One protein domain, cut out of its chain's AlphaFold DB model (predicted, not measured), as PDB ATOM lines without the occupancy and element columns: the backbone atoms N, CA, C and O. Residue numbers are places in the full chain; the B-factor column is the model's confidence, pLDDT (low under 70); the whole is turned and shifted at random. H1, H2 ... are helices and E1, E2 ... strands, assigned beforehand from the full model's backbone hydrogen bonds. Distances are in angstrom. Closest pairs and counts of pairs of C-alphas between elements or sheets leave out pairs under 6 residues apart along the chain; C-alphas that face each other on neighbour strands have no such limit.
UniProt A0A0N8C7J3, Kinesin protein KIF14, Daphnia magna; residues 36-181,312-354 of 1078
ATOM      1  N   GLN A  36     129.251 123.143 226.792       37.72
ATOM      2  CA  GLN A  36     128.197 122.235 227.281       37.72
ATOM      3  C   GLN A  36     127.543 121.377 226.179       37.72
ATOM      4  O   GLN A  36     127.067 120.276 226.460       37.72
ATOM      5  N   ALA A  37     127.526 121.845 224.929       48.88
ATOM      6  CA  ALA A  37     127.001 121.085 223.796       48.88
ATOM      7  C   ALA A  37     127.908 119.902 223.426       48.88
ATOM      8  O   ALA A  37     127.404 118.841 223.057       48.88
ATOM      9  N   LEU A  38     129.227 120.041 223.623       53.59
ATOM     10  CA  LEU A  38     130.185 118.969 223.353       53.59
ATOM     11  C   LEU A  38     129.978 117.746 224.261       53.59
ATOM     12  O   LEU A  38     130.145 116.624 223.799       53.59
ATOM     13  N   ALA A  39     129.576 117.924 225.527       63.66
ATOM     14  CA  ALA A  39     129.339 116.794 226.436       63.66
ATOM     15  C   ALA A  39     128.113 115.962 226.019       63.66
ATOM     16  O   ALA A  39     128.166 114.732 226.033       63.66
ATOM     17  N   LYS A  40     127.025 116.629 225.599       72.44
ATOM     18  CA  LYS A  40     125.820 115.964 225.073       72.44
ATOM     19  C   LYS A  40     126.156 115.202 223.788       72.44
ATOM     20  O   LYS A  40     125.870 114.014 223.695       72.44
ATOM     21  N   ALA A  41     126.822 115.865 222.838       70.81
ATOM     22  CA  ALA A  41     127.200 115.271 221.557       70.81
ATOM     23  C   ALA A  41     128.167 114.088 221.726       70.81
ATOM     24  O   ALA A  41     127.939 113.022 221.160       70.81
ATOM     25  N   ARG A  42     129.199 114.224 222.572       74.38
ATOM     26  CA  ARG A  42     130.177 113.154 222.803       74.38
ATOM     27  C   ARG A  42     129.554 111.925 223.458       74.38
ATOM     28  O   ARG A  42     129.842 110.815 223.026       74.38
ATOM     29  N   PHE A  43     128.689 112.107 224.461       85.81
ATOM     30  CA  PHE A  43     127.973 110.984 225.069       85.81
ATOM     31  C   PHE A  43     127.115 110.238 224.044       85.81
ATOM     32  O   PHE A  43     127.149 109.013 224.013       85.81
ATOM     33  N   CYS A  44     126.365 110.961 223.205       84.75
ATOM     34  CA  CYS A  44     125.556 110.337 222.160       84.75
ATOM     35  C   CYS A  44     126.431 109.564 221.165       84.75
ATOM     36  O   CYS A  44     126.103 108.428 220.840       84.75
ATOM     37  N   PHE A  45     127.553 110.139 220.728       81.88
ATOM     38  CA  PHE A  45     128.491 109.472 219.825       81.88
ATOM     39  C   PHE A  45     129.040 108.173 220.431       81.88
ATOM     40  O   PHE A  45     128.903 107.109 219.833       81.88
ATOM     41  N   ASP A  46     129.574 108.233 221.656       85.19
ATOM     42  CA  ASP A  46     130.120 107.057 222.341       85.19
ATOM     43  C   ASP A  46     129.022 106.001 222.632       85.19
ATOM     44  O   ASP A  46     129.286 104.798 222.575       85.19
ATOM     45  N   LEU A  47     127.778 106.424 222.908       88.94
ATOM     46  CA  LEU A  47     126.629 105.528 223.093       88.94
ATOM     47  C   LEU A  47     126.327 104.733 221.816       88.94
ATOM     48  O   LEU A  47     126.196 103.512 221.890       88.94
ATOM     49  N   PHE A  48     126.213 105.405 220.667       87.50
ATOM     50  CA  PHE A  48     125.896 104.739 219.401       87.50
ATOM     51  C   PHE A  48     127.050 103.879 218.890       87.50
ATOM     52  O   PHE A  48     126.791 102.758 218.461       87.50
ATOM     53  N   LEU A  49     128.306 104.306 219.070       87.12
ATOM     54  CA  LEU A  49     129.462 103.437 218.823       87.12
ATOM     55  C   LEU A  49     129.362 102.132 219.618       87.12
ATOM     56  O   LEU A  49     129.565 101.047 219.078       87.12
ATOM     57  N   ARG A  50     128.986 102.213 220.901       87.25
ATOM     58  CA  ARG A  50     128.846 101.013 221.729       87.25
ATOM     59  C   ARG A  50     127.660 100.141 221.314       87.25
ATOM     60  O   ARG A  50     127.739  98.922 221.441       87.25
ATOM     61  N   ILE A  51     126.567 100.741 220.842       87.06
ATOM     62  CA  ILE A  51     125.417 100.010 220.286       87.06
ATOM     63  C   ILE A  51     125.838  99.248 219.020       87.06
ATOM     64  O   ILE A  51     125.523  98.065 218.903       87.06
ATOM     65  N   GLU A  52     126.594  99.881 218.122       85.25
ATOM     66  CA  GLU A  52     127.119  99.250 216.904       85.25
ATOM     67  C   GLU A  52     128.102  98.113 217.210       85.25
ATOM     68  O   GLU A  52     128.013  97.038 216.616       85.25
ATOM     69  N   GLU A  53     129.005  98.304 218.175       84.06
ATOM     70  CA  GLU A  53     129.898  97.241 218.648       84.06
ATOM     71  C   GLU A  53     129.111  96.038 219.180       84.06
ATOM     72  O   GLU A  53     129.427  94.897 218.848       84.06
ATOM     73  N   LEU A  54     128.061  96.280 219.975       81.31
ATOM     74  CA  LEU A  54     127.198  95.217 220.493       81.31
ATOM     75  C   LEU A  54     126.445  94.497 219.367       81.31
ATOM     76  O   LEU A  54     126.330  93.273 219.417       81.31
ATOM     77  N   ALA A  55     126.001  95.219 218.337       74.88
ATOM     78  CA  ALA A  55     125.341  94.635 217.171       74.88
ATOM     79  C   ALA A  55     126.271  93.726 216.341       74.88
ATOM     80  O   ALA A  55     125.790  92.802 215.691       74.88
ATOM     81  N   ARG A  56     127.595  93.940 216.383       75.94
ATOM     82  CA  ARG A  56     128.590  93.095 215.690       75.94
ATOM     83  C   ARG A  56     128.981  91.827 216.457       75.94
ATOM     84  O   ARG A  56     129.645  90.961 215.894       75.94
ATOM     85  N   THR A  57     128.613  91.699 217.733       74.88
ATOM     86  CA  THR A  57     128.943  90.505 218.530       74.88
ATOM     87  C   THR A  57     128.012  89.324 218.213       74.88
ATOM     88  O   THR A  57     126.828  89.541 217.980       74.88
ATOM     89  N   PRO A  58     128.469  88.057 218.287       56.84
ATOM     90  CA  PRO A  58     127.629  86.877 218.022       56.84
ATOM     91  C   PRO A  58     126.459  86.691 219.011       56.84
ATOM     92  O   PRO A  58     125.569  85.878 218.791       56.84
ATOM     93  N   THR A  59     126.415  87.470 220.096       57.75
ATOM     94  CA  THR A  59     125.253  87.599 220.991       57.75
ATOM     95  C   THR A  59     124.123  88.478 220.431       57.75
ATOM     96  O   THR A  59     123.066  88.563 221.060       57.75
ATOM     97  N   ALA A  60     124.317  89.121 219.273       56.84
ATOM     98  CA  ALA A  60     123.365  90.045 218.654       56.84
ATOM     99  C   ALA A  60     122.032  89.391 218.263       56.84
ATOM    100  O   ALA A  60     120.996  90.037 218.383       56.84
ATOM    101  N   GLU A  61     122.019  88.099 217.911       56.19
ATOM    102  CA  GLU A  61     120.784  87.369 217.562       56.19
ATOM    103  C   GLU A  61     119.750  87.340 218.702       56.19
ATOM    104  O   GLU A  61     118.576  87.068 218.477       56.19
ATOM    105  N   ARG A  62     120.169  87.630 219.942       66.94
ATOM    106  CA  ARG A  62     119.302  87.627 221.131       66.94
ATOM    107  C   ARG A  62     119.116  89.005 221.759       66.94
ATOM    108  O   ARG A  62     118.575  89.064 222.861       66.94
ATOM    109  N   LEU A  63     119.573  90.088 221.124       76.38
ATOM    110  CA  LEU A  63     119.574  91.433 221.703       76.38
ATOM    111  C   LEU A  63     118.914  92.448 220.760       76.38
ATOM    112  O   LEU A  63     119.480  92.832 219.745       76.38
ATOM    113  N   SER A  64     117.744  92.950 221.151       81.38
ATOM    114  CA  SER A  64     117.054  94.060 220.483       81.38
ATOM    115  C   SER A  64     117.271  95.358 221.265       81.38
ATOM    116  O   SER A  64     117.087  95.388 222.487       81.38
ATOM    117  N   ILE A  65     117.680  96.423 220.571       86.50
ATOM    118  CA  ILE A  65     117.974  97.739 221.150       86.50
ATOM    119  C   ILE A  65     117.071  98.790 220.499       86.50
ATOM    120  O   ILE A  65     117.068  98.954 219.284       86.50
ATOM    121  N   GLU A  66     116.338  99.534 221.322       89.31
ATOM    122  CA  GLU A  66     115.472 100.640 220.912       89.31
ATOM    123  C   GLU A  66     115.950 101.928 221.593       89.31
ATOM    124  O   GLU A  66     116.138 101.951 222.815       89.31
ATOM    125  N   THR A  67     116.119 103.006 220.823       92.06
ATOM    126  CA  THR A  67     116.543 104.311 221.352       92.06
ATOM    127  C   THR A  67     115.530 105.392 220.988       92.06
ATOM    128  O   THR A  67     115.115 105.512 219.837       92.06
ATOM    129  N   GLU A  68     115.130 106.194 221.974       93.31
ATOM    130  CA  GLU A  68     114.200 107.316 221.812       93.31
ATOM    131  C   GLU A  68     114.790 108.599 222.411       93.31
ATOM    132  O   GLU A  68     115.403 108.575 223.482       93.31
ATOM    133  N   VAL A  69     114.546 109.739 221.766       93.19
ATOM    134  CA  VAL A  69     114.949 111.070 222.240       93.19
ATOM    135  C   VAL A  69     113.720 111.941 222.477       93.19
ATOM    136  O   VAL A  69     112.768 111.931 221.702       93.19
ATOM    137  N   SER A  70     113.748 112.719 223.555       93.00
ATOM    138  CA  SER A  70     112.785 113.792 223.823       93.00
ATOM    139  C   SER A  70     113.520 115.044 224.290       93.00
ATOM    140  O   SER A  70     114.541 114.945 224.976       93.00
ATOM    141  N   PHE A  71     113.028 116.221 223.904       91.88
ATOM    142  CA  PHE A  71     113.704 117.488 224.176       91.88
ATOM    143  C   PHE A  71     112.682 118.588 224.442       91.88
ATOM    144  O   PHE A  71     111.795 118.819 223.623       91.88
ATOM    145  N   PHE A  72     112.778 119.249 225.594       91.19
ATOM    146  CA  PHE A  72     111.818 120.275 225.994       91.19
ATOM    147  C   PHE A  72     112.455 121.376 226.843       91.19
ATOM    148  O   PHE A  72     113.492 121.183 227.485       91.19
ATOM    149  N   GLU A  73     111.802 122.533 226.848       89.06
ATOM    150  CA  GLU A  73     112.157 123.711 227.631       89.06
ATOM    151  C   GLU A  73     111.125 123.937 228.746       89.06
ATOM    152  O   GLU A  73     109.924 123.750 228.544       89.06
ATOM    153  N   ILE A  74     111.587 124.370 229.920       88.44
ATOM    154  CA  ILE A  74     110.756 124.886 231.007       88.44
ATOM    155  C   ILE A  74     111.022 126.385 231.143       88.44
ATOM    156  O   ILE A  74     112.126 126.799 231.505       88.44
ATOM    157  N   TYR A  75     109.998 127.201 230.906       84.69
ATOM    158  CA  TYR A  75     110.048 128.653 231.070       84.69
ATOM    159  C   TYR A  75     108.788 129.139 231.790       84.69
ATOM    160  O   TYR A  75     107.675 128.810 231.384       84.69
ATOM    161  N   LYS A  76     108.949 129.907 232.878       81.12
ATOM    162  CA  LYS A  76     107.836 130.379 233.734       81.12
ATOM    163  C   LYS A  76     106.895 129.244 234.187       81.12
ATOM    164  O   LYS A  76     105.677 129.377 234.093       81.12
ATOM    165  N   GLU A  77     107.458 128.112 234.625       85.88
ATOM    166  CA  GLU A  77     106.717 126.890 235.008       85.88
ATOM    167  C   GLU A  77     105.812 126.309 233.895       85.88
ATOM    168  O   GLU A  77     104.911 125.512 234.159       85.88
ATOM    169  N   ARG A  78     106.047 126.688 232.632       85.38
ATOM    170  CA  ARG A  78     105.398 126.110 231.450       85.38
ATOM    171  C   ARG A  78     106.380 125.235 230.692       85.38
ATOM    172  O   ARG A  78     107.553 125.585 230.587       85.38
ATOM    173  N   ILE A  79     105.889 124.118 230.169       88.25
ATOM    174  CA  ILE A  79     106.679 123.150 229.414       88.25
ATOM    175  C   ILE A  79     106.384 123.334 227.930       88.25
ATOM    176  O   ILE A  79     105.231 123.233 227.502       88.25
ATOM    177  N   GLN A  80     107.436 123.557 227.151       86.38
ATOM    178  CA  GLN A  80     107.381 123.647 225.700       86.38
ATOM    179  C   GLN A  80     108.181 122.504 225.075       86.38
ATOM    180  O   GLN A  80     109.365 122.337 225.360       86.38
ATOM    181  N   ASP A  81     107.534 121.731 224.208       89.38
ATOM    182  CA  ASP A  81     108.197 120.708 223.398       89.38
ATOM    183  C   ASP A  81     109.105 121.379 222.355       89.38
ATOM    184  O   ASP A  81     108.658 122.260 221.620       89.38
ATOM    185  N   LEU A  82     110.379 120.987 222.303       87.50
ATOM    186  CA  LEU A  82     111.339 121.504 221.325       87.50
ATOM    187  C   LEU A  82     111.404 120.623 220.067       87.50
ATOM    188  O   LEU A  82     111.922 121.064 219.044       87.50
ATOM    189  N   LEU A  83     110.854 119.405 220.086       86.44
ATOM    190  CA  LEU A  83     110.830 118.495 218.933       86.44
ATOM    191  C   LEU A  83     109.561 118.643 218.084       86.44
ATOM    192  O   LEU A  83     109.596 118.356 216.887       86.44
ATOM    193  N   CYS A  84     108.480 119.217 218.622       79.62
ATOM    194  CA  CYS A  84     107.250 119.512 217.872       79.62
ATOM    195  C   CYS A  84     106.900 121.013 217.827       79.62
ATOM    196  O   CYS A  84     107.351 121.796 218.658       79.62
ATOM    197  N   SER A  85     106.082 121.423 216.848       66.62
ATOM    198  CA  SER A  85     105.536 122.786 216.785       66.62
ATOM    199  C   SER A  85     104.387 122.968 217.785       66.62
ATOM    200  O   SER A  85     103.584 122.053 218.005       66.62
ATOM    201  N   SER A  86     104.273 124.163 218.371       59.22
ATOM    202  CA  SER A  86     103.234 124.506 219.354       59.22
ATOM    203  C   SER A  86     101.812 124.392 218.793       59.22
ATOM    204  O   SER A  86     100.878 124.111 219.542       59.22
ATOM    205  N   SER A  87     101.639 124.537 217.474       54.53
ATOM    206  CA  SER A  87     100.340 124.417 216.800       54.53
ATOM    207  C   SER A  87      99.760 122.998 216.838       54.53
ATOM    208  O   SER A  87      98.542 122.843 216.844       54.53
ATOM    209  N   LYS A  88     100.607 121.959 216.909       54.34
ATOM    210  CA  LYS A  88     100.180 120.545 216.929       54.34
ATOM    211  C   LYS A  88      99.983 119.983 218.344       54.34
ATOM    212  O   LYS A  88      99.331 118.958 218.504       54.34
ATOM    213  N   THR A  89     100.532 120.632 219.373       53.53
ATOM    214  CA  THR A  89     100.537 120.128 220.764       53.53
ATOM    215  C   THR A  89      99.391 120.661 221.634       53.53
ATOM    216  O   THR A  89      99.204 120.182 222.749       53.53
ATOM    217  N   GLY A  90      98.575 121.596 221.129       46.78
ATOM    218  CA  GLY A  90      97.320 122.010 221.773       46.78
ATOM    219  C   GLY A  90      97.470 122.795 223.086       46.78
ATOM    220  O   GLY A  90      96.484 122.964 223.800       46.78
ATOM    221  N   GLY A  91      98.671 123.279 223.424       58.03
ATOM    222  CA  GLY A  91      98.918 124.105 224.611       58.03
ATOM    223  C   GLY A  91     100.066 123.621 225.503       58.03
ATOM    224  O   GLY A  91     100.960 122.903 225.068       58.03
ATOM    225  N   ASN A  92     100.054 124.073 226.763       66.56
ATOM    226  CA  ASN A  92     101.090 123.816 227.772       66.56
ATOM    227  C   ASN A  92     101.082 122.343 228.227       66.56
ATOM    228  O   ASN A  92     100.044 121.849 228.677       66.56
ATOM    229  N   LEU A  93     102.225 121.649 228.154       84.50
ATOM    230  CA  LEU A  93     102.320 120.249 228.585       84.50
ATOM    231  C   LEU A  93     102.261 120.138 230.118       84.50
ATOM    232  O   LEU A  93     102.777 120.989 230.842       84.50
ATOM    233  N   SER A  94     101.640 119.068 230.625       85.44
ATOM    234  CA  SER A  94     101.451 118.839 232.066       85.44
ATOM    235  C   SER A  94     102.282 117.664 232.584       85.44
ATOM    236  O   SER A  94     102.515 116.686 231.871       85.44
ATOM    237  N   VAL A  95     102.717 117.750 233.845       89.19
ATOM    238  CA  VAL A  95     103.452 116.677 234.535       89.19
ATOM    239  C   VAL A  95     102.475 115.763 235.274       89.19
ATOM    240  O   VAL A  95     101.574 116.230 235.971       89.19
ATOM    241  N   ARG A  96     102.662 114.449 235.138       87.81
ATOM    242  CA  ARG A  96     101.980 113.398 235.909       87.81
ATOM    243  C   ARG A  96     103.006 112.474 236.549       87.81
ATOM    244  O   ARG A  96     104.178 112.524 236.209       87.81
ATOM    245  N   GLU A  97     102.579 111.629 237.482       85.12
ATOM    246  CA  GLU A  97     103.470 110.732 238.226       85.12
ATOM    247  C   GLU A  97     103.008 109.278 238.093       85.12
ATOM    248  O   GLU A  97     101.864 108.954 238.402       85.12
ATOM    249  N   HIS A  98     103.897 108.406 237.608       78.56
ATOM    250  CA  HIS A  98     103.669 106.967 237.520       78.56
ATOM    251  C   HIS A  98     104.200 106.271 238.788       78.56
ATOM    252  O   HIS A  98     105.325 106.563 239.196       78.56
ATOM    253  N   PRO A  99     103.482 105.290 239.376       73.31
ATOM    254  CA  PRO A  99     103.891 104.649 240.632       73.31
ATOM    255  C   PRO A  99     105.285 104.006 240.614       73.31
ATOM    256  O   PRO A  99     105.964 103.986 241.634       73.31
ATOM    257  N   LYS A 100     105.711 103.471 239.458       69.56
ATOM    258  CA  LYS A 100     107.015 102.798 239.295       69.56
ATOM    259  C   LYS A 100     108.099 103.646 238.623       69.56
ATOM    260  O   LYS A 100     109.270 103.402 238.866       69.56
ATOM    261  N   ASN A 101     107.707 104.601 237.776       68.12
ATOM    262  CA  ASN A 101     108.624 105.297 236.852       68.12
ATOM    263  C   ASN A 101     108.775 106.787 237.191       68.12
ATOM    264  O   ASN A 101     109.324 107.548 236.397       68.12
ATOM    265  N   GLY A 102     108.179 107.209 238.309       81.56
ATOM    266  CA  GLY A 102     108.223 108.582 238.764       81.56
ATOM    267  C   GLY A 102     107.489 109.569 237.844       81.56
ATOM    268  O   GLY A 102     106.583 109.195 237.088       81.56
ATOM    269  N   PRO A 103     107.825 110.861 237.959       87.19
ATOM    270  CA  PRO A 103     107.190 111.930 237.208       87.19
ATOM    271  C   PRO A 103     107.571 111.927 235.721       87.19
ATOM    272  O   PRO A 103     108.721 111.703 235.345       87.19
ATOM    273  N   TYR A 104     106.591 112.199 234.860       88.12
ATOM    274  CA  TYR A 104     106.735 112.276 233.409       88.12
ATOM    275  C   TYR A 104     105.835 113.366 232.817       88.12
ATOM    276  O   TYR A 104     104.812 113.737 233.393       88.12
ATOM    277  N   VAL A 105     106.217 113.873 231.645       89.38
ATOM    278  CA  VAL A 105     105.448 114.880 230.905       89.38
ATOM    279  C   VAL A 105     104.466 114.175 229.970       89.38
ATOM    280  O   VAL A 105     104.854 113.311 229.182       89.38
ATOM    281  N   VAL A 106     103.186 114.523 230.070       85.81
ATOM    282  CA  VAL A 106     102.118 113.974 229.224       85.81
ATOM    283  C   VAL A 106     102.193 114.601 227.837       85.81
ATOM    284  O   VAL A 106     102.415 115.802 227.729       85.81
ATOM    285  N   ASN A 107     101.977 113.795 226.793       84.81
ATOM    286  CA  ASN A 107     102.001 114.215 225.385       84.81
ATOM    287  C   ASN A 107     103.336 114.822 224.914       84.81
ATOM    288  O   ASN A 107     103.372 115.490 223.886       84.81
ATOM    289  N   LEU A 108     104.434 114.576 225.639       88.44
ATOM    290  CA  LEU A 108     105.770 114.949 225.184       88.44
ATOM    291  C   LEU A 108     106.173 114.090 223.982       88.44
ATOM    292  O   LEU A 108     106.086 112.858 224.039       88.44
ATOM    293  N   THR A 109     106.652 114.733 222.920       88.94
ATOM    294  CA  THR A 109     107.109 114.043 221.715       88.94
ATOM    295  C   THR A 109     108.348 113.207 222.021       88.94
ATOM    296  O   THR A 109     109.318 113.677 222.619       88.94
ATOM    297  N   LYS A 110     108.311 111.947 221.586       89.75
ATOM    298  CA  LYS A 110     109.448 111.028 221.609       89.75
ATOM    299  C   LYS A 110     109.757 110.611 220.182       89.75
ATOM    300  O   LYS A 110     108.864 110.130 219.483       89.75
ATOM    301  N   CYS A 111     110.995 110.814 219.761       90.38
ATOM    302  CA  CYS A 111     111.460 110.485 218.422       90.38
ATOM    303  C   CYS A 111     112.382 109.270 218.501       90.38
ATOM    304  O   CYS A 111     113.390 109.312 219.208       90.38
ATOM    305  N   SER A 112     112.024 108.194 217.801       92.00
ATOM    306  CA  SER A 112     112.891 107.028 217.636       92.00
ATOM    307  C   SER A 112     114.126 107.414 216.829       92.00
ATOM    308  O   SER A 112     114.008 108.145 215.846       92.00
ATOM    309  N   VAL A 113     115.292 106.941 217.263       90.81
ATOM    310  CA  VAL A 113     116.584 107.215 216.625       90.81
ATOM    311  C   VAL A 113     117.426 105.942 216.537       90.81
ATOM    312  O   VAL A 113     117.368 105.083 217.420       90.81
ATOM    313  N   THR A 114     118.217 105.831 215.479       87.56
ATOM    314  CA  THR A 114     119.068 104.676 215.164       87.56
ATOM    315  C   THR A 114     120.548 105.028 215.057       87.56
ATOM    316  O   THR A 114     121.383 104.140 215.204       87.56
ATOM    317  N   SER A 115     120.883 106.309 214.883       86.12
ATOM    318  CA  SER A 115     122.263 106.772 214.729       86.12
ATOM    319  C   SER A 115     122.551 108.053 215.513       86.12
ATOM    320  O   SER A 115     121.656 108.816 215.894       86.12
ATOM    321  N   PHE A 116     123.842 108.325 215.723       86.00
ATOM    322  CA  PHE A 116     124.301 109.587 216.301       86.00
ATOM    323  C   PHE A 116     123.880 110.800 215.453       86.00
ATOM    324  O   PHE A 116     123.465 111.822 216.003       86.00
ATOM    325  N   GLU A 117     123.926 110.675 214.125       82.38
ATOM    326  CA  GLU A 117     123.559 111.742 213.188       82.38
ATOM    327  C   GLU A 117     122.094 112.164 213.343       82.38
ATOM    328  O   GLU A 117     121.779 113.354 213.341       82.38
ATOM    329  N   GLU A 118     121.182 111.210 213.543       85.25
ATOM    330  CA  GLU A 118     119.770 111.497 213.816       85.25
ATOM    331  C   GLU A 118     119.583 112.286 215.115       85.25
ATOM    332  O   GLU A 118     118.832 113.265 215.142       85.25
ATOM    333  N   VAL A 119     120.301 111.919 216.180       85.94
ATOM    334  CA  VAL A 119     120.266 112.670 217.444       85.94
ATOM    335  C   VAL A 119     120.825 114.078 217.263       85.94
ATOM    336  O   VAL A 119     120.248 115.032 217.785       85.94
ATOM    337  N   GLN A 120     121.912 114.228 216.507       82.19
ATOM    338  CA  GLN A 120     122.500 115.532 216.210       82.19
ATOM    339  C   GLN A 120     121.523 116.430 215.440       82.19
ATOM    340  O   GLN A 120     121.363 117.595 215.802       82.19
ATOM    341  N   ARG A 121     120.806 115.892 214.444       82.62
ATOM    342  CA  ARG A 121     119.775 116.642 213.706       82.62
ATOM    343  C   ARG A 121     118.640 117.102 214.629       82.62
ATOM    344  O   ARG A 121     118.291 118.282 214.630       82.62
ATOM    345  N   TRP A 122     118.128 116.223 215.494       86.50
ATOM    346  CA  TRP A 122     117.102 116.594 216.479       86.50
ATOM    347  C   TRP A 122     117.576 117.633 217.503       86.50
ATOM    348  O   TRP A 122     116.806 118.516 217.893       86.50
ATOM    349  N   LEU A 123     118.842 117.562 217.923       84.25
ATOM    350  CA  LEU A 123     119.458 118.571 218.784       84.25
ATOM    351  C   LEU A 123     119.524 119.938 218.098       84.25
ATOM    352  O   LEU A 123     119.187 120.941 218.731       84.25
ATOM    353  N   SER A 124     119.916 119.983 216.822       79.00
ATOM    354  CA  SER A 124     119.941 121.217 216.028       79.00
ATOM    355  C   SER A 124     118.552 121.846 215.928       79.00
ATOM    356  O   SER A 124     118.395 123.012 216.293       79.00
ATOM    357  N   VAL A 125     117.534 121.054 215.567       82.44
ATOM    358  CA  VAL A 125     116.128 121.496 215.492       82.44
ATOM    359  C   VAL A 125     115.661 122.104 216.817       82.44
ATOM    360  O   VAL A 125     115.111 123.208 216.852       82.44
ATOM    361  N   GLY A 126     115.889 121.411 217.936       82.38
ATOM    362  CA  GLY A 126     115.427 121.902 219.233       82.38
ATOM    363  C   GLY A 126     116.169 123.152 219.714       82.38
ATOM    364  O   GLY A 126     115.551 124.051 220.286       82.38
ATOM    365  N   ASN A 127     117.473 123.253 219.440       78.44
ATOM    366  CA  ASN A 127     118.257 124.444 219.769       78.44
ATOM    367  C   ASN A 127     117.829 125.656 218.929       78.44
ATOM    368  O   ASN A 127     117.689 126.749 219.476       78.44
ATOM    369  N   GLN A 128     117.548 125.474 217.639       74.81
ATOM    370  CA  GLN A 128     117.023 126.540 216.781       74.81
ATOM    371  C   GLN A 128     115.663 127.038 217.268       74.81
ATOM    372  O   GLN A 128     115.451 128.244 217.384       74.81
ATOM    373  N   ARG A 129     114.763 126.136 217.674       76.56
ATOM    374  CA  ARG A 129     113.477 126.538 218.268       76.56
ATOM    375  C   ARG A 129     113.632 127.319 219.570       76.56
ATOM    376  O   ARG A 129     112.874 128.262 219.799       76.56
ATOM    377  N   ARG A 130     114.630 126.987 220.398       74.81
ATOM    378  CA  ARG A 130     114.978 127.779 221.594       74.81
ATOM    379  C   ARG A 130     115.419 129.202 221.219       74.81
ATOM    380  O   ARG A 130     115.084 130.147 221.936       74.81
ATOM    381  N   ILE A 131     116.135 129.366 220.101       63.75
ATOM    382  CA  ILE A 131     116.561 130.676 219.583       63.75
ATOM    383  C   ILE A 131     115.351 131.495 219.107       63.75
ATOM    384  O   ILE A 131     115.209 132.621 219.577       63.75
ATOM    385  N   VAL A 132     114.431 130.931 218.302       59.25
ATOM    386  CA  VAL A 132     113.178 131.624 217.885       59.25
ATOM    387  C   VAL A 132     112.415 132.155 219.094       59.25
ATOM    388  O   VAL A 132     111.985 133.303 219.131       59.25
ATOM    389  N   ALA A 133     112.252 131.311 220.113       56.34
ATOM    390  CA  ALA A 133     111.524 131.681 221.318       56.34
ATOM    391  C   ALA A 133     112.220 132.802 222.116       56.34
ATOM    392  O   ALA A 133     111.579 133.450 222.939       56.34
ATOM    393  N   SER A 134     113.525 133.005 221.903       52.81
ATOM    394  CA  SER A 134     114.339 134.029 222.565       52.81
ATOM    395  C   SER A 134     114.406 135.351 221.799       52.81
ATOM    396  O   SER A 134     114.682 136.376 222.420       52.81
ATOM    397  N   THR A 135     114.173 135.347 220.483       45.41
ATOM    398  CA  THR A 135     114.108 136.567 219.661       45.41
ATOM    399  C   THR A 135     112.722 137.208 219.696       45.41
ATOM    400  O   THR A 135     112.628 138.430 219.632       45.41
ATOM    401  N   SER A 136     111.655 136.419 219.876       44.56
ATOM    402  CA  SER A 136     110.293 136.944 220.060       44.56
ATOM    403  C   SER A 136     110.033 137.530 221.458       44.56
ATOM    404  O   SER A 136     109.231 138.450 221.584       44.56
ATOM    405  N   ASP A 137     110.740 137.051 222.490       43.44
ATOM    406  CA  ASP A 137     110.644 137.502 223.886       43.44
ATOM    407  C   ASP A 137     112.056 137.761 224.464       43.44
ATOM    408  O   ASP A 137     112.818 136.827 224.720       43.44
ATOM    409  N   ASN A 138     112.406 139.032 224.712       42.62
ATOM    410  CA  ASN A 138     113.713 139.480 225.231       42.62
ATOM    411  C   ASN A 138     114.371 138.529 226.272       42.62
ATOM    412  O   ASN A 138     113.822 138.282 227.348       42.62
ATOM    413  N   LYS A 139     115.613 138.088 225.996       53.66
ATOM    414  CA  LYS A 139     116.535 137.336 226.891       53.66
ATOM    415  C   LYS A 139     115.956 136.063 227.550       53.66
ATOM    416  O   LYS A 139     116.313 135.738 228.688       53.66
ATOM    417  N   ARG A 140     115.116 135.299 226.843       60.62
ATOM    418  CA  ARG A 140     114.555 134.019 227.331       60.62
ATOM    419  C   ARG A 140     115.605 132.931 227.609       60.62
ATOM    420  O   ARG A 140     115.489 132.244 228.620       60.62
ATOM    421  N   SER A 141     116.655 132.812 226.788       60.34
ATOM    422  CA  SER A 141     117.634 131.706 226.857       60.34
ATOM    423  C   SER A 141     118.372 131.572 228.197       60.34
ATOM    424  O   SER A 141     118.603 130.452 228.646       60.34
ATOM    425  N   SER A 142     118.693 132.692 228.859       64.50
ATOM    426  CA  SER A 142     119.330 132.720 230.193       64.50
ATOM    427  C   SER A 142     118.383 132.360 231.347       64.50
ATOM    428  O   SER A 142     118.825 132.094 232.462       64.50
ATOM    429  N   ARG A 143     117.070 132.358 231.090       72.00
ATOM    430  CA  ARG A 143     116.002 132.288 232.099       72.00
ATOM    431  C   ARG A 143     115.130 131.038 231.975       72.00
ATOM    432  O   ARG A 143     114.124 130.925 232.675       72.00
ATOM    433  N   SER A 144     115.484 130.120 231.083       80.69
ATOM    434  CA  SER A 144     114.777 128.864 230.858       80.69
ATOM    435  C   SER A 144     115.666 127.659 231.152       80.69
ATOM    436  O   SER A 144     116.888 127.719 231.024       80.69
ATOM    437  N   HIS A 145     115.038 126.559 231.564       86.38
ATOM    438  CA  HIS A 145     115.709 125.273 231.760       86.38
ATOM    439  C   HIS A 145     115.460 124.392 230.554       86.38
ATOM    440  O   HIS A 145     114.344 124.350 230.043       86.38
ATOM    441  N   VAL A 146     116.459 123.637 230.129       89.19
ATOM    442  CA  VAL A 146     116.346 122.754 228.973       89.19
ATOM    443  C   VAL A 146     116.699 121.332 229.376       89.19
ATOM    444  O   VAL A 146     117.756 121.085 229.954       89.19
ATOM    445  N   ILE A 147     115.821 120.385 229.046       91.38
ATOM    446  CA  ILE A 147     115.990 118.971 229.377       91.38
ATOM    447  C   ILE A 147     115.956 118.138 228.097       91.38
ATOM    448  O   ILE A 147     114.932 118.046 227.423       91.38
ATOM    449  N   LEU A 148     117.083 117.491 227.796       91.00
ATOM    450  CA  LEU A 148     117.196 116.438 226.787       91.00
ATOM    451  C   LEU A 148     117.166 115.086 227.496       91.00
ATOM    452  O   LEU A 148     117.981 114.835 228.380       91.00
ATOM    453  N   THR A 149     116.251 114.210 227.101       91.75
ATOM    454  CA  THR A 149     116.139 112.855 227.646       91.75
ATOM    455  C   THR A 149     116.345 111.831 226.542       91.75
ATOM    456  O   THR A 149     115.594 111.819 225.567       91.75
ATOM    457  N   ILE A 150     117.319 110.943 226.732       92.25
ATOM    458  CA  ILE A 150     117.570 109.776 225.883       92.25
ATOM    459  C   ILE A 150     117.093 108.543 226.642       92.25
ATOM    460  O   ILE A 150     117.501 108.311 227.781       92.25
ATOM    461  N   THR A 151     116.212 107.768 226.029       91.56
ATOM    462  CA  THR A 151     115.700 106.513 226.578       91.56
ATOM    463  C   THR A 151     116.264 105.367 225.759       91.56
ATOM    464  O   THR A 151     116.039 105.310 224.556       91.56
ATOM    465  N   LEU A 152     116.979 104.458 226.417       91.56
ATOM    466  CA  LEU A 152     117.524 103.249 225.815       91.56
ATOM    467  C   LEU A 152     116.782 102.050 226.399       91.56
ATOM    468  O   LEU A 152     116.737 101.875 227.619       91.56
ATOM    469  N   ALA A 153     116.213 101.213 225.543       89.44
ATOM    470  CA  ALA A 153     115.597  99.965 225.945       89.44
ATOM    471  C   ALA A 153     116.299  98.784 225.275       89.44
ATOM    472  O   ALA A 153     116.480  98.757 224.065       89.44
ATOM    473  N   GLN A 154     116.682  97.804 226.084       87.19
ATOM    474  CA  GLN A 154     117.341  96.578 225.655       87.19
ATOM    475  C   GLN A 154     116.414  95.408 225.970       87.19
ATOM    476  O   GLN A 154     115.974  95.253 227.111       87.19
ATOM    477  N   SER A 155     116.103  94.591 224.973       84.69
ATOM    478  CA  SER A 155     115.341  93.355 225.137       84.69
ATOM    479  C   SER A 155     116.250  92.175 224.820       84.69
ATOM    480  O   SER A 155     116.833  92.143 223.740       84.69
ATOM    481  N   PHE A 156     116.365  91.219 225.736       80.69
ATOM    482  CA  PHE A 156     117.160  90.010 225.524       80.69
ATOM    483  C   PHE A 156     116.522  88.783 226.175       80.69
ATOM    484  O   PHE A 156     115.689  88.906 227.076       80.69
ATOM    485  N   GLN A 157     116.901  87.600 225.691       73.62
ATOM    486  CA  GLN A 157     116.473  86.319 226.256       73.62
ATOM    487  C   GLN A 157     117.390  85.913 227.411       73.62
ATOM    488  O   GLN A 157     118.599  85.763 227.225       73.62
ATOM    489  N   GLU A 158     116.816  85.684 228.590       69.81
ATOM    490  CA  GLU A 158     117.538  85.213 229.774       69.81
ATOM    491  C   GLU A 158     116.876  83.956 230.345       69.81
ATOM    492  O   GLU A 158     115.653  83.811 230.322       69.81
ATOM    493  N   ARG A 159     117.682  83.010 230.847       67.06
ATOM    494  CA  ARG A 159     117.164  81.827 231.544       67.06
ATOM    495  C   ARG A 159     116.909  82.171 233.007       67.06
ATOM    496  O   ARG A 159     117.833  82.136 233.815       67.06
ATOM    497  N   VAL A 160     115.655  82.445 233.350       62.09
ATOM    498  CA  VAL A 160     115.215  82.680 234.730       62.09
ATOM    499  C   VAL A 160     114.529  81.409 235.234       62.09
ATOM    500  O   VAL A 160     113.585  80.915 234.623       62.09
ATOM    501  N   ALA A 161     115.041  80.820 236.321       60.59
ATOM    502  CA  ALA A 161     114.503  79.590 236.925       60.59
ATOM    503  C   ALA A 161     114.310  78.407 235.938       60.59
ATOM    504  O   ALA A 161     113.362  77.634 236.046       60.59
ATOM    505  N   GLY A 162     115.206  78.268 234.952       55.88
ATOM    506  CA  GLY A 162     115.168  77.185 233.960       55.88
ATOM    507  C   GLY A 162     114.242  77.421 232.756       55.88
ATOM    508  O   GLY A 162     114.289  76.630 231.817       55.88
ATOM    509  N   LYS A 163     113.464  78.514 232.727       57.34
ATOM    510  CA  LYS A 163     112.670  78.947 231.563       57.34
ATOM    511  C   LYS A 163     113.374  80.084 230.821       57.34
ATOM    512  O   LYS A 163     113.958  80.961 231.451       57.34
ATOM    513  N   LEU A 164     113.335  80.063 229.486       63.59
ATOM    514  CA  LEU A 164     113.716  81.230 228.686       63.59
ATOM    515  C   LEU A 164     112.615  82.288 228.818       63.59
ATOM    516  O   LEU A 164     111.490  82.056 228.381       63.59
ATOM    517  N   GLU A 165     112.945  83.439 229.393       67.88
ATOM    518  CA  GLU A 165     112.058  84.595 229.469       67.88
ATOM    519  C   GLU A 165     112.674  85.796 228.744       67.88
ATOM    520  O   GLU A 165     113.888  86.010 228.747       67.88
ATOM    521  N   MET A 166     111.814  86.599 228.113       69.12
ATOM    522  CA  MET A 166     112.214  87.873 227.521       69.12
ATOM    523  C   MET A 166     112.270  88.950 228.602       69.12
ATOM    524  O   MET A 166     111.236  89.419 229.091       69.12
ATOM    525  N   VAL A 167     113.482  89.387 228.931       79.19
ATOM    526  CA  VAL A 167     113.732  90.461 229.891       79.19
ATOM    527  C   VAL A 167     113.912  91.772 229.131       79.19
ATOM    528  O   VAL A 167     114.629  91.837 228.129       79.19
ATOM    529  N   ARG A 168     113.249  92.838 229.596       82.50
ATOM    530  CA  ARG A 168     113.461  94.198 229.085       82.50
ATOM    531  C   ARG A 168     114.122  95.055 230.154       82.50
ATOM    532  O   ARG A 168     113.573  95.227 231.242       82.50
ATOM    533  N   LYS A 169     115.280  95.618 229.815       87.38
ATOM    534  CA  LYS A 169     115.987  96.642 230.588       87.38
ATOM    535  C   LYS A 169     115.729  97.998 229.957       87.38
ATOM    536  O   LYS A 169     115.854  98.143 228.746       87.38
ATOM    537  N   GLN A 170     115.387  98.992 230.767       86.94
ATOM    538  CA  GLN A 170     115.204 100.363 230.293       86.94
ATOM    539  C   GLN A 170     116.080 101.317 231.100       86.94
ATOM    540  O   GLN A 170     116.066 101.298 232.330       86.94
ATOM    541  N   SER A 171     116.831 102.175 230.417       89.56
ATOM    542  CA  SER A 171     117.625 103.237 231.027       89.56
ATOM    543  C   SER A 171     117.243 104.594 230.439       89.56
ATOM    544  O   SER A 171     116.781 104.705 229.302       89.56
ATOM    545  N   ARG A 172     117.366 105.640 231.261       89.94
ATOM    546  CA  ARG A 172     117.052 107.025 230.895       89.94
ATOM    547  C   ARG A 172     118.228 107.908 231.271       89.94
ATOM    548  O   ARG A 172     118.689 107.867 232.412       89.94
ATOM    549  N   VAL A 173     118.695 108.698 230.318       91.25
ATOM    550  CA  VAL A 173     119.775 109.666 230.495       91.25
ATOM    551  C   VAL A 173     119.191 111.053 230.293       91.25
ATOM    552  O   VAL A 173     118.689 111.359 229.215       91.25
ATOM    553  N   ASN A 174     119.256 111.880 231.335       90.81
ATOM    554  CA  ASN A 174     118.713 113.235 231.323       90.81
ATOM    555  C   ASN A 174     119.870 114.240 231.342       90.81
ATOM    556  O   ASN A 174     120.618 114.302 232.318       90.81
ATOM    557  N   PHE A 175     119.994 115.053 230.295       90.81
ATOM    558  CA  PHE A 175     120.872 116.218 230.270       90.81
ATOM    559  C   PHE A 175     120.056 117.465 230.570       90.81
ATOM    560  O   PHE A 175     119.176 117.836 229.793       90.81
ATOM    561  N   ILE A 176     120.369 118.110 231.690       90.19
ATOM    562  CA  ILE A 176     119.636 119.269 232.192       90.19
ATOM    563  C   ILE A 176     120.567 120.479 232.144       90.19
ATOM    564  O   ILE A 176     121.607 120.489 232.799       90.19
ATOM    565  N   ASP A 177     120.192 121.473 231.349       87.31
ATOM    566  CA  ASP A 177     120.806 122.797 231.298       87.31
ATOM    567  C   ASP A 177     119.912 123.753 232.095       87.31
ATOM    568  O   ASP A 177     118.738 123.928 231.762       87.31
ATOM    569  N   LEU A 178     120.429 124.269 233.209       86.81
ATOM    570  CA  LEU A 178     119.659 125.091 234.140       86.81
ATOM    571  C   LEU A 178     119.745 126.571 233.758       86.81
ATOM    572  O   LEU A 178     120.771 127.035 233.268       86.81
ATOM    573  N   ALA A 179     118.687 127.323 234.062       81.94
ATOM    574  CA  ALA A 179     118.702 128.780 233.988       81.94
ATOM    575  C   ALA A 179     119.813 129.385 234.871       81.94
ATOM    576  O   ALA A 179     120.265 128.767 235.844       81.94
ATOM    577  N   GLY A 180     120.221 130.614 234.545       74.19
ATOM    578  CA  GLY A 180     121.250 131.361 235.264       74.19
ATOM    579  C   GLY A 180     120.974 131.453 236.769       74.19
ATOM    580  O   GLY A 180     119.853 131.722 237.199       74.19
ATOM    581  N   SER A 181     122.003 131.193 237.580       69.31
ATOM    582  CA  SER A 181     121.914 131.211 239.052       69.31
ATOM    583  C   SER A 181     122.072 132.611 239.658       69.31
ATOM    584  O   SER A 181     121.960 132.784 240.877       69.31
ATOM    585  N   VAL A 312     105.558  72.615 219.045       69.31
ATOM    586  CA  VAL A 312     106.782  73.430 219.121       69.31
ATOM    587  C   VAL A 312     107.002  74.223 217.834       69.31
ATOM    588  O   VAL A 312     107.315  75.408 217.909       69.31
ATOM    589  N   ARG A 313     106.795  73.615 216.657       69.69
ATOM    590  CA  ARG A 313     106.867  74.336 215.374       69.69
ATOM    591  C   ARG A 313     105.832  75.454 215.293       69.69
ATOM    592  O   ARG A 313     106.204  76.587 215.027       69.69
ATOM    593  N   HIS A 314     104.579  75.165 215.632       75.19
ATOM    594  CA  HIS A 314     103.513  76.165 215.624       75.19
ATOM    595  C   HIS A 314     103.785  77.336 216.587       75.19
ATOM    596  O   HIS A 314     103.551  78.494 216.245       75.19
ATOM    597  N   LEU A 315     104.318  77.057 217.780       67.19
ATOM    598  CA  LEU A 315     104.707  78.096 218.736       67.19
ATOM    599  C   LEU A 315     105.897  78.931 218.243       67.19
ATOM    600  O   LEU A 315     105.903  80.143 218.454       67.19
ATOM    601  N   ASN A 316     106.876  78.318 217.571       67.69
ATOM    602  CA  ASN A 316     107.984  79.044 216.948       67.69
ATOM    603  C   ASN A 316     107.495  79.953 215.810       67.69
ATOM    604  O   ASN A 316     107.939  81.096 215.726       67.69
ATOM    605  N   ASP A 317     106.543  79.491 214.996       71.62
ATOM    606  CA  ASP A 317     105.944  80.293 213.924       71.62
ATOM    607  C   ASP A 317     105.193  81.510 214.492       71.62
ATOM    608  O   ASP A 317     105.376  82.632 214.019       71.62
ATOM    609  N   LEU A 318     104.412  81.324 215.567       71.31
ATOM    610  CA  LEU A 318     103.725  82.418 216.268       71.31
ATOM    611  C   LEU A 318     104.702  83.417 216.911       71.31
ATOM    612  O   LEU A 318     104.450  84.623 216.897       71.31
ATOM    613  N   LEU A 319     105.816  82.938 217.478       68.12
ATOM    614  CA  LEU A 319     106.865  83.801 218.028       68.12
ATOM    615  C   LEU A 319     107.519  84.646 216.930       68.12
ATOM    616  O   LEU A 319     107.630  85.861 217.103       68.12
ATOM    617  N   ALA A 320     107.856  84.035 215.792       68.88
ATOM    618  CA  ALA A 320     108.398  84.737 214.634       68.88
ATOM    619  C   ALA A 320     107.408  85.781 214.084       68.88
ATOM    620  O   ALA A 320     107.803  86.887 213.716       68.88
ATOM    621  N   GLU A 321     106.106  85.483 214.083       70.69
ATOM    622  CA  GLU A 321     105.062  86.434 213.680       70.69
ATOM    623  C   GLU A 321     104.971  87.647 214.621       70.69
ATOM    624  O   GLU A 321     104.802  88.785 214.173       70.69
ATOM    625  N   VAL A 322     105.099  87.426 215.933       69.88
ATOM    626  CA  VAL A 322     105.096  88.492 216.949       69.88
ATOM    627  C   VAL A 322     106.371  89.337 216.886       69.88
ATOM    628  O   VAL A 322     106.304  90.548 217.111       69.88
ATOM    629  N   GLU A 323     107.523  88.731 216.607       65.88
ATOM    630  CA  GLU A 323     108.793  89.440 216.406       65.88
ATOM    631  C   GLU A 323     108.752  90.291 215.130       65.88
ATOM    632  O   GLU A 323     108.979  91.499 215.203       65.88
ATOM    633  N   ASN A 324     108.300  89.722 214.008       69.62
ATOM    634  CA  ASN A 324     108.140  90.449 212.746       69.62
ATOM    635  C   ASN A 324     107.182  91.644 212.869       69.62
ATOM    636  O   ASN A 324     107.475  92.727 212.362       69.62
ATOM    637  N   LYS A 325     106.050  91.489 213.574       72.00
ATOM    638  CA  LYS A 325     105.118  92.605 213.824       72.00
ATOM    639  C   LYS A 325     105.778  93.746 214.605       72.00
ATOM    640  O   LYS A 325     105.575  94.904 214.255       72.00
ATOM    641  N   LYS A 326     106.599  93.438 215.615       70.00
ATOM    642  CA  LYS A 326     107.319  94.457 216.403       70.00
ATOM    643  C   LYS A 326     108.368  95.192 215.581       70.00
ATOM    644  O   LYS A 326     108.473  96.412 215.694       70.00
ATOM    645  N   ASP A 327     109.109  94.471 214.748       72.88
ATOM    646  CA  ASP A 327     110.112  95.079 213.876       72.88
ATOM    647  C   ASP A 327     109.459  95.995 212.836       72.88
ATOM    648  O   ASP A 327     109.971  97.083 212.564       72.88
ATOM    649  N   SER A 328     108.294  95.612 212.303       75.62
ATOM    650  CA  SER A 328     107.494  96.471 211.426       75.62
ATOM    651  C   SER A 328     106.971  97.722 212.139       75.62
ATOM    652  O   SER A 328     107.129  98.821 211.608       75.62
ATOM    653  N   GLU A 329     106.424  97.597 213.354       80.56
ATOM    654  CA  GLU A 329     105.974  98.747 214.159       80.56
ATOM    655  C   GLU A 329     107.128  99.706 214.497       80.56
ATOM    656  O   GLU A 329     106.966 100.929 214.478       80.56
ATOM    657  N   TRP A 330     108.314  99.176 214.809       78.56
ATOM    658  CA  TRP A 330     109.490  99.994 215.104       78.56
ATOM    659  C   TRP A 330     110.018 100.716 213.858       78.56
ATOM    660  O   TRP A 330     110.313 101.912 213.925       78.56
ATOM    661  N   LYS A 331     110.065 100.035 212.706       81.12
ATOM    662  CA  LYS A 331     110.401 100.656 211.413       81.12
ATOM    663  C   LYS A 331     109.433 101.780 211.062       81.12
ATOM    664  O   LYS A 331     109.866 102.841 210.618       81.12
ATOM    665  N   GLU A 332     108.141 101.584 211.316       85.88
ATOM    666  CA  GLU A 332     107.137 102.627 211.111       85.88
ATOM    667  C   GLU A 332     107.383 103.830 212.034       85.88
ATOM    668  O   GLU A 332     107.363 104.971 211.573       85.88
ATOM    669  N   LYS A 333     107.705 103.605 213.315       85.69
ATOM    670  CA  LYS A 333     108.061 104.691 214.244       85.69
ATOM    671  C   LYS A 333     109.289 105.480 213.799       85.69
ATOM    672  O   LYS A 333     109.285 106.703 213.936       85.69
ATOM    673  N   ILE A 334     110.312 104.812 213.263       84.38
ATOM    674  CA  ILE A 334     111.496 105.477 212.699       84.38
ATOM    675  C   ILE A 334     111.094 106.336 211.494       84.38
ATOM    676  O   ILE A 334     111.433 107.517 211.447       84.38
ATOM    677  N   ALA A 335     110.308 105.792 210.561       84.12
ATOM    678  CA  ALA A 335     109.842 106.535 209.390       84.12
ATOM    679  C   ALA A 335     108.981 107.752 209.778       84.12
ATOM    680  O   ALA A 335     109.161 108.850 209.246       84.12
ATOM    681  N   GLN A 336     108.086 107.592 210.757       84.25
ATOM    682  CA  GLN A 336     107.288 108.690 211.304       84.25
ATOM    683  C   GLN A 336     108.158 109.745 212.003       84.25
ATOM    684  O   GLN A 336     107.854 110.937 211.924       84.25
ATOM    685  N   ALA A 337     109.220 109.336 212.704       84.00
ATOM    686  CA  ALA A 337     110.167 110.262 213.316       84.00
ATOM    687  C   ALA A 337     110.920 111.065 212.245       84.00
ATOM    688  O   ALA A 337     111.001 112.287 212.358       84.00
ATOM    689  N   GLU A 338     111.384 110.422 211.173       83.81
ATOM    690  CA  GLU A 338     112.071 111.110 210.077       83.81
ATOM    691  C   GLU A 338     111.151 112.107 209.359       83.81
ATOM    692  O   GLU A 338     111.547 113.248 209.116       83.81
ATOM    693  N   LEU A 339     109.887 111.742 209.114       85.44
ATOM    694  CA  LEU A 339     108.906 112.662 208.535       85.44
ATOM    695  C   LEU A 339     108.675 113.886 209.435       85.44
ATOM    696  O   LEU A 339     108.722 115.023 208.966       85.44
ATOM    697  N   LYS A 340     108.500 113.674 210.747       84.75
ATOM    698  CA  LYS A 340     108.362 114.769 211.725       84.75
ATOM    699  C   LYS A 340     109.591 115.673 211.759       84.75
ATOM    700  O   LYS A 340     109.445 116.875 211.970       84.75
ATOM    701  N   ARG A 341     110.790 115.111 211.577       84.31
ATOM    702  CA  ARG A 341     112.044 115.870 211.521       84.31
ATOM    703  C   ARG A 341     112.079 116.770 210.289       84.31
ATOM    704  O   ARG A 341     112.350 117.956 210.430       84.31
ATOM    705  N   ILE A 342     111.747 116.229 209.116       81.56
ATOM    706  CA  ILE A 342     111.692 116.989 207.857       81.56
ATOM    707  C   ILE A 342     110.681 118.136 207.972       81.56
ATOM    708  O   ILE A 342     111.015 119.280 207.670       81.56
ATOM    709  N   GLU A 343     109.477 117.867 208.486       83.19
ATOM    710  CA  GLU A 343     108.475 118.912 208.742       83.19
ATOM    711  C   GLU A 343     108.991 119.980 209.722       83.19
ATOM    712  O   GLU A 343     108.739 121.175 209.551       83.19
ATOM    713  N   ALA A 344     109.703 119.561 210.773       79.75
ATOM    714  CA  ALA A 344     110.250 120.459 211.780       79.75
ATOM    715  C   ALA A 344     111.346 121.377 211.223       79.75
ATOM    716  O   ALA A 344     111.357 122.562 211.564       79.75
ATOM    717  N   GLU A 345     112.232 120.848 210.380       78.88
ATOM    718  CA  GLU A 345     113.285 121.603 209.698       78.88
ATOM    719  C   GLU A 345     112.710 122.568 208.667       78.88
ATOM    720  O   GLU A 345     113.092 123.731 208.654       78.88
ATOM    721  N   GLN A 346     111.730 122.138 207.868       77.50
ATOM    722  CA  GLN A 346     111.038 123.023 206.927       77.50
ATOM    723  C   GLN A 346     110.356 124.189 207.649       77.50
ATOM    724  O   GLN A 346     110.489 125.339 207.238       77.50
ATOM    725  N   ALA A 347     109.683 123.915 208.771       76.69
ATOM    726  CA  ALA A 347     109.081 124.967 209.582       76.69
ATOM    727  C   ALA A 347     110.129 125.967 210.102       76.69
ATOM    728  O   ALA A 347     109.851 127.163 210.142       76.69
ATOM    729  N   LEU A 348     111.324 125.504 210.479       75.75
ATOM    730  CA  LEU A 348     112.427 126.364 210.918       75.75
ATOM    731  C   LEU A 348     113.037 127.176 209.772       75.75
ATOM    732  O   LEU A 348     113.275 128.372 209.946       75.75
ATOM    733  N   CYS A 349     113.214 126.576 208.594       75.31
ATOM    734  CA  CYS A 349     113.661 127.276 207.390       75.31
ATOM    735  C   CYS A 349     112.710 128.417 207.010       75.31
ATOM    736  O   CYS A 349     113.172 129.523 206.738       75.31
ATOM    737  N   ASN A 350     111.394 128.192 207.087       75.62
ATOM    738  CA  ASN A 350     110.399 129.231 206.803       75.62
ATOM    739  C   ASN A 350     110.486 130.428 207.768       75.62
ATOM    740  O   ASN A 350     110.111 131.537 207.397       75.62
ATOM    741  N   HIS A 351     110.991 130.216 208.990       73.12
ATOM    742  CA  HIS A 351     111.232 131.256 210.000       73.12
ATOM    743  C   HIS A 351     112.667 131.816 209.961       73.12
ATOM    744  O   HIS A 351     113.048 132.577 210.849       73.12
ATOM    745  N   GLY A 352     113.473 131.437 208.967       65.25
ATOM    746  CA  GLY A 352     114.819 131.969 208.778       65.25
ATOM    747  C   GLY A 352     115.897 131.302 209.630       65.25
ATOM    748  O   GLY A 352     116.912 131.921 209.916       65.25
ATOM    749  N   LEU A 353     115.705 130.063 210.088       67.12
ATOM    750  CA  LEU A 353     116.691 129.342 210.905       67.12
ATOM    751  C   LEU A 353     117.106 128.021 210.259       67.12
ATOM    752  O   LEU A 353     116.927 126.950 210.837       67.12
ATOM    753  N   SER A 354     117.661 128.091 209.048       62.03
ATOM    754  CA  SER A 354     118.220 126.902 208.398       62.03
ATOM    755  C   SER A 354     119.527 126.449 209.064       62.03
ATOM    756  O   SER A 354     120.424 127.250 209.316       62.03
TER     757      SER A 354
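Overview. This is residues 36 to 181 and 312 to 354 of the 1078 residues of the protein "Kinesin protein KIF14" of Daphnia magna (UniProt A0A0N8C7J3). Three long antiparallel strands, E1, E6 and E7, make a narrow, twisted sheet along the long axis, with the short E2 and E5 added along E1; H1 and H3 cover one face. The very long H4 runs past the edge at E5 and packs on H3, and its residues 312 to 326 stick out; E3 and E4 form a small separate hairpin. The printed part has 189 residues, with four named helices and seven named strands in the order H1 E1 E2 H2 E3 E4 E5 H3 E6 E7 H4, a mixed class of helices and strands. It is only just compact, close to loose, with a radius of gyration of the C-alphas of 19.2 A, and elongated, spanning 66 by 35 by 33 A.

Arrangement. In the branched sheet, E1, residues 63 to 75, has E6, residues 145 to 160, on one side; N 68 and O 151 are 2.9 A apart, within hydrogen-bond range. On the other side of E1 lie E2, residues 78 to 81, with N 73 and O 80 at 2.9 A, and E5, residues 111 to 113, with N 69 and O 111 at 2.8 A. E6 forms a hairpin with E7, residues 163 to 177, with N 154 and O 169 at 2.8 A; E6 bends by 69 degrees at residue 157. H3, residues 116 to 136, is on the sheet at a height of 9.7 A, over E1; the closest C-alphas, of Phe 71 and Gly 126, are 6.8 A apart. H1, residues 36 to 55, is on the same face at a height of 10.3 A and touches H3 at a shallow tilt of 24 degrees, opposite ways, with the C-alphas of Phe 45 and Phe 116 closest at 5.5 A. H4, residues 312 to 350, only grazes the sheet with residues 327 to 341; its closest C-alpha to E5 is Ala 337, 5.3 A from that of Cys 111. E3, residues 95 to 98, and E4, residues 102 to 105, form a hairpin, with N 96 and O 104 at 2.9 A. H2, residues 86 to 89, is not on the sheet. Every O i to N i+4 pair is within hydrogen-bond range in H3 and H4, and 15 of 16 in H1; H2 is too short for one.

Along the chain. H1 begins at C-alpha 36, (128.197, 122.235, 227.281), and is 29.5 A long. E1 measures 39.5 A, E6 42.7 A, E7 44.6 A and H3 31.0 A. H4 runs 57.3 A, from C-alpha 312 at (106.782, 73.430, 219.121) to C-alpha 350 at (110.399, 129.231, 206.803).

Size, cuts and confidence. The C-alphas farthest apart, of Asn 138 and Val 312, are 66.7 A apart. Residues 182 to 311 are not printed, and C-alphas 181 and 312 are 63.0 A apart across the cut. Of the links that are printed whole, none is long. Mean pLDDT of the printed part is 77.1; 53 residues are under 70, among them 131 to 142 and 158 to 166.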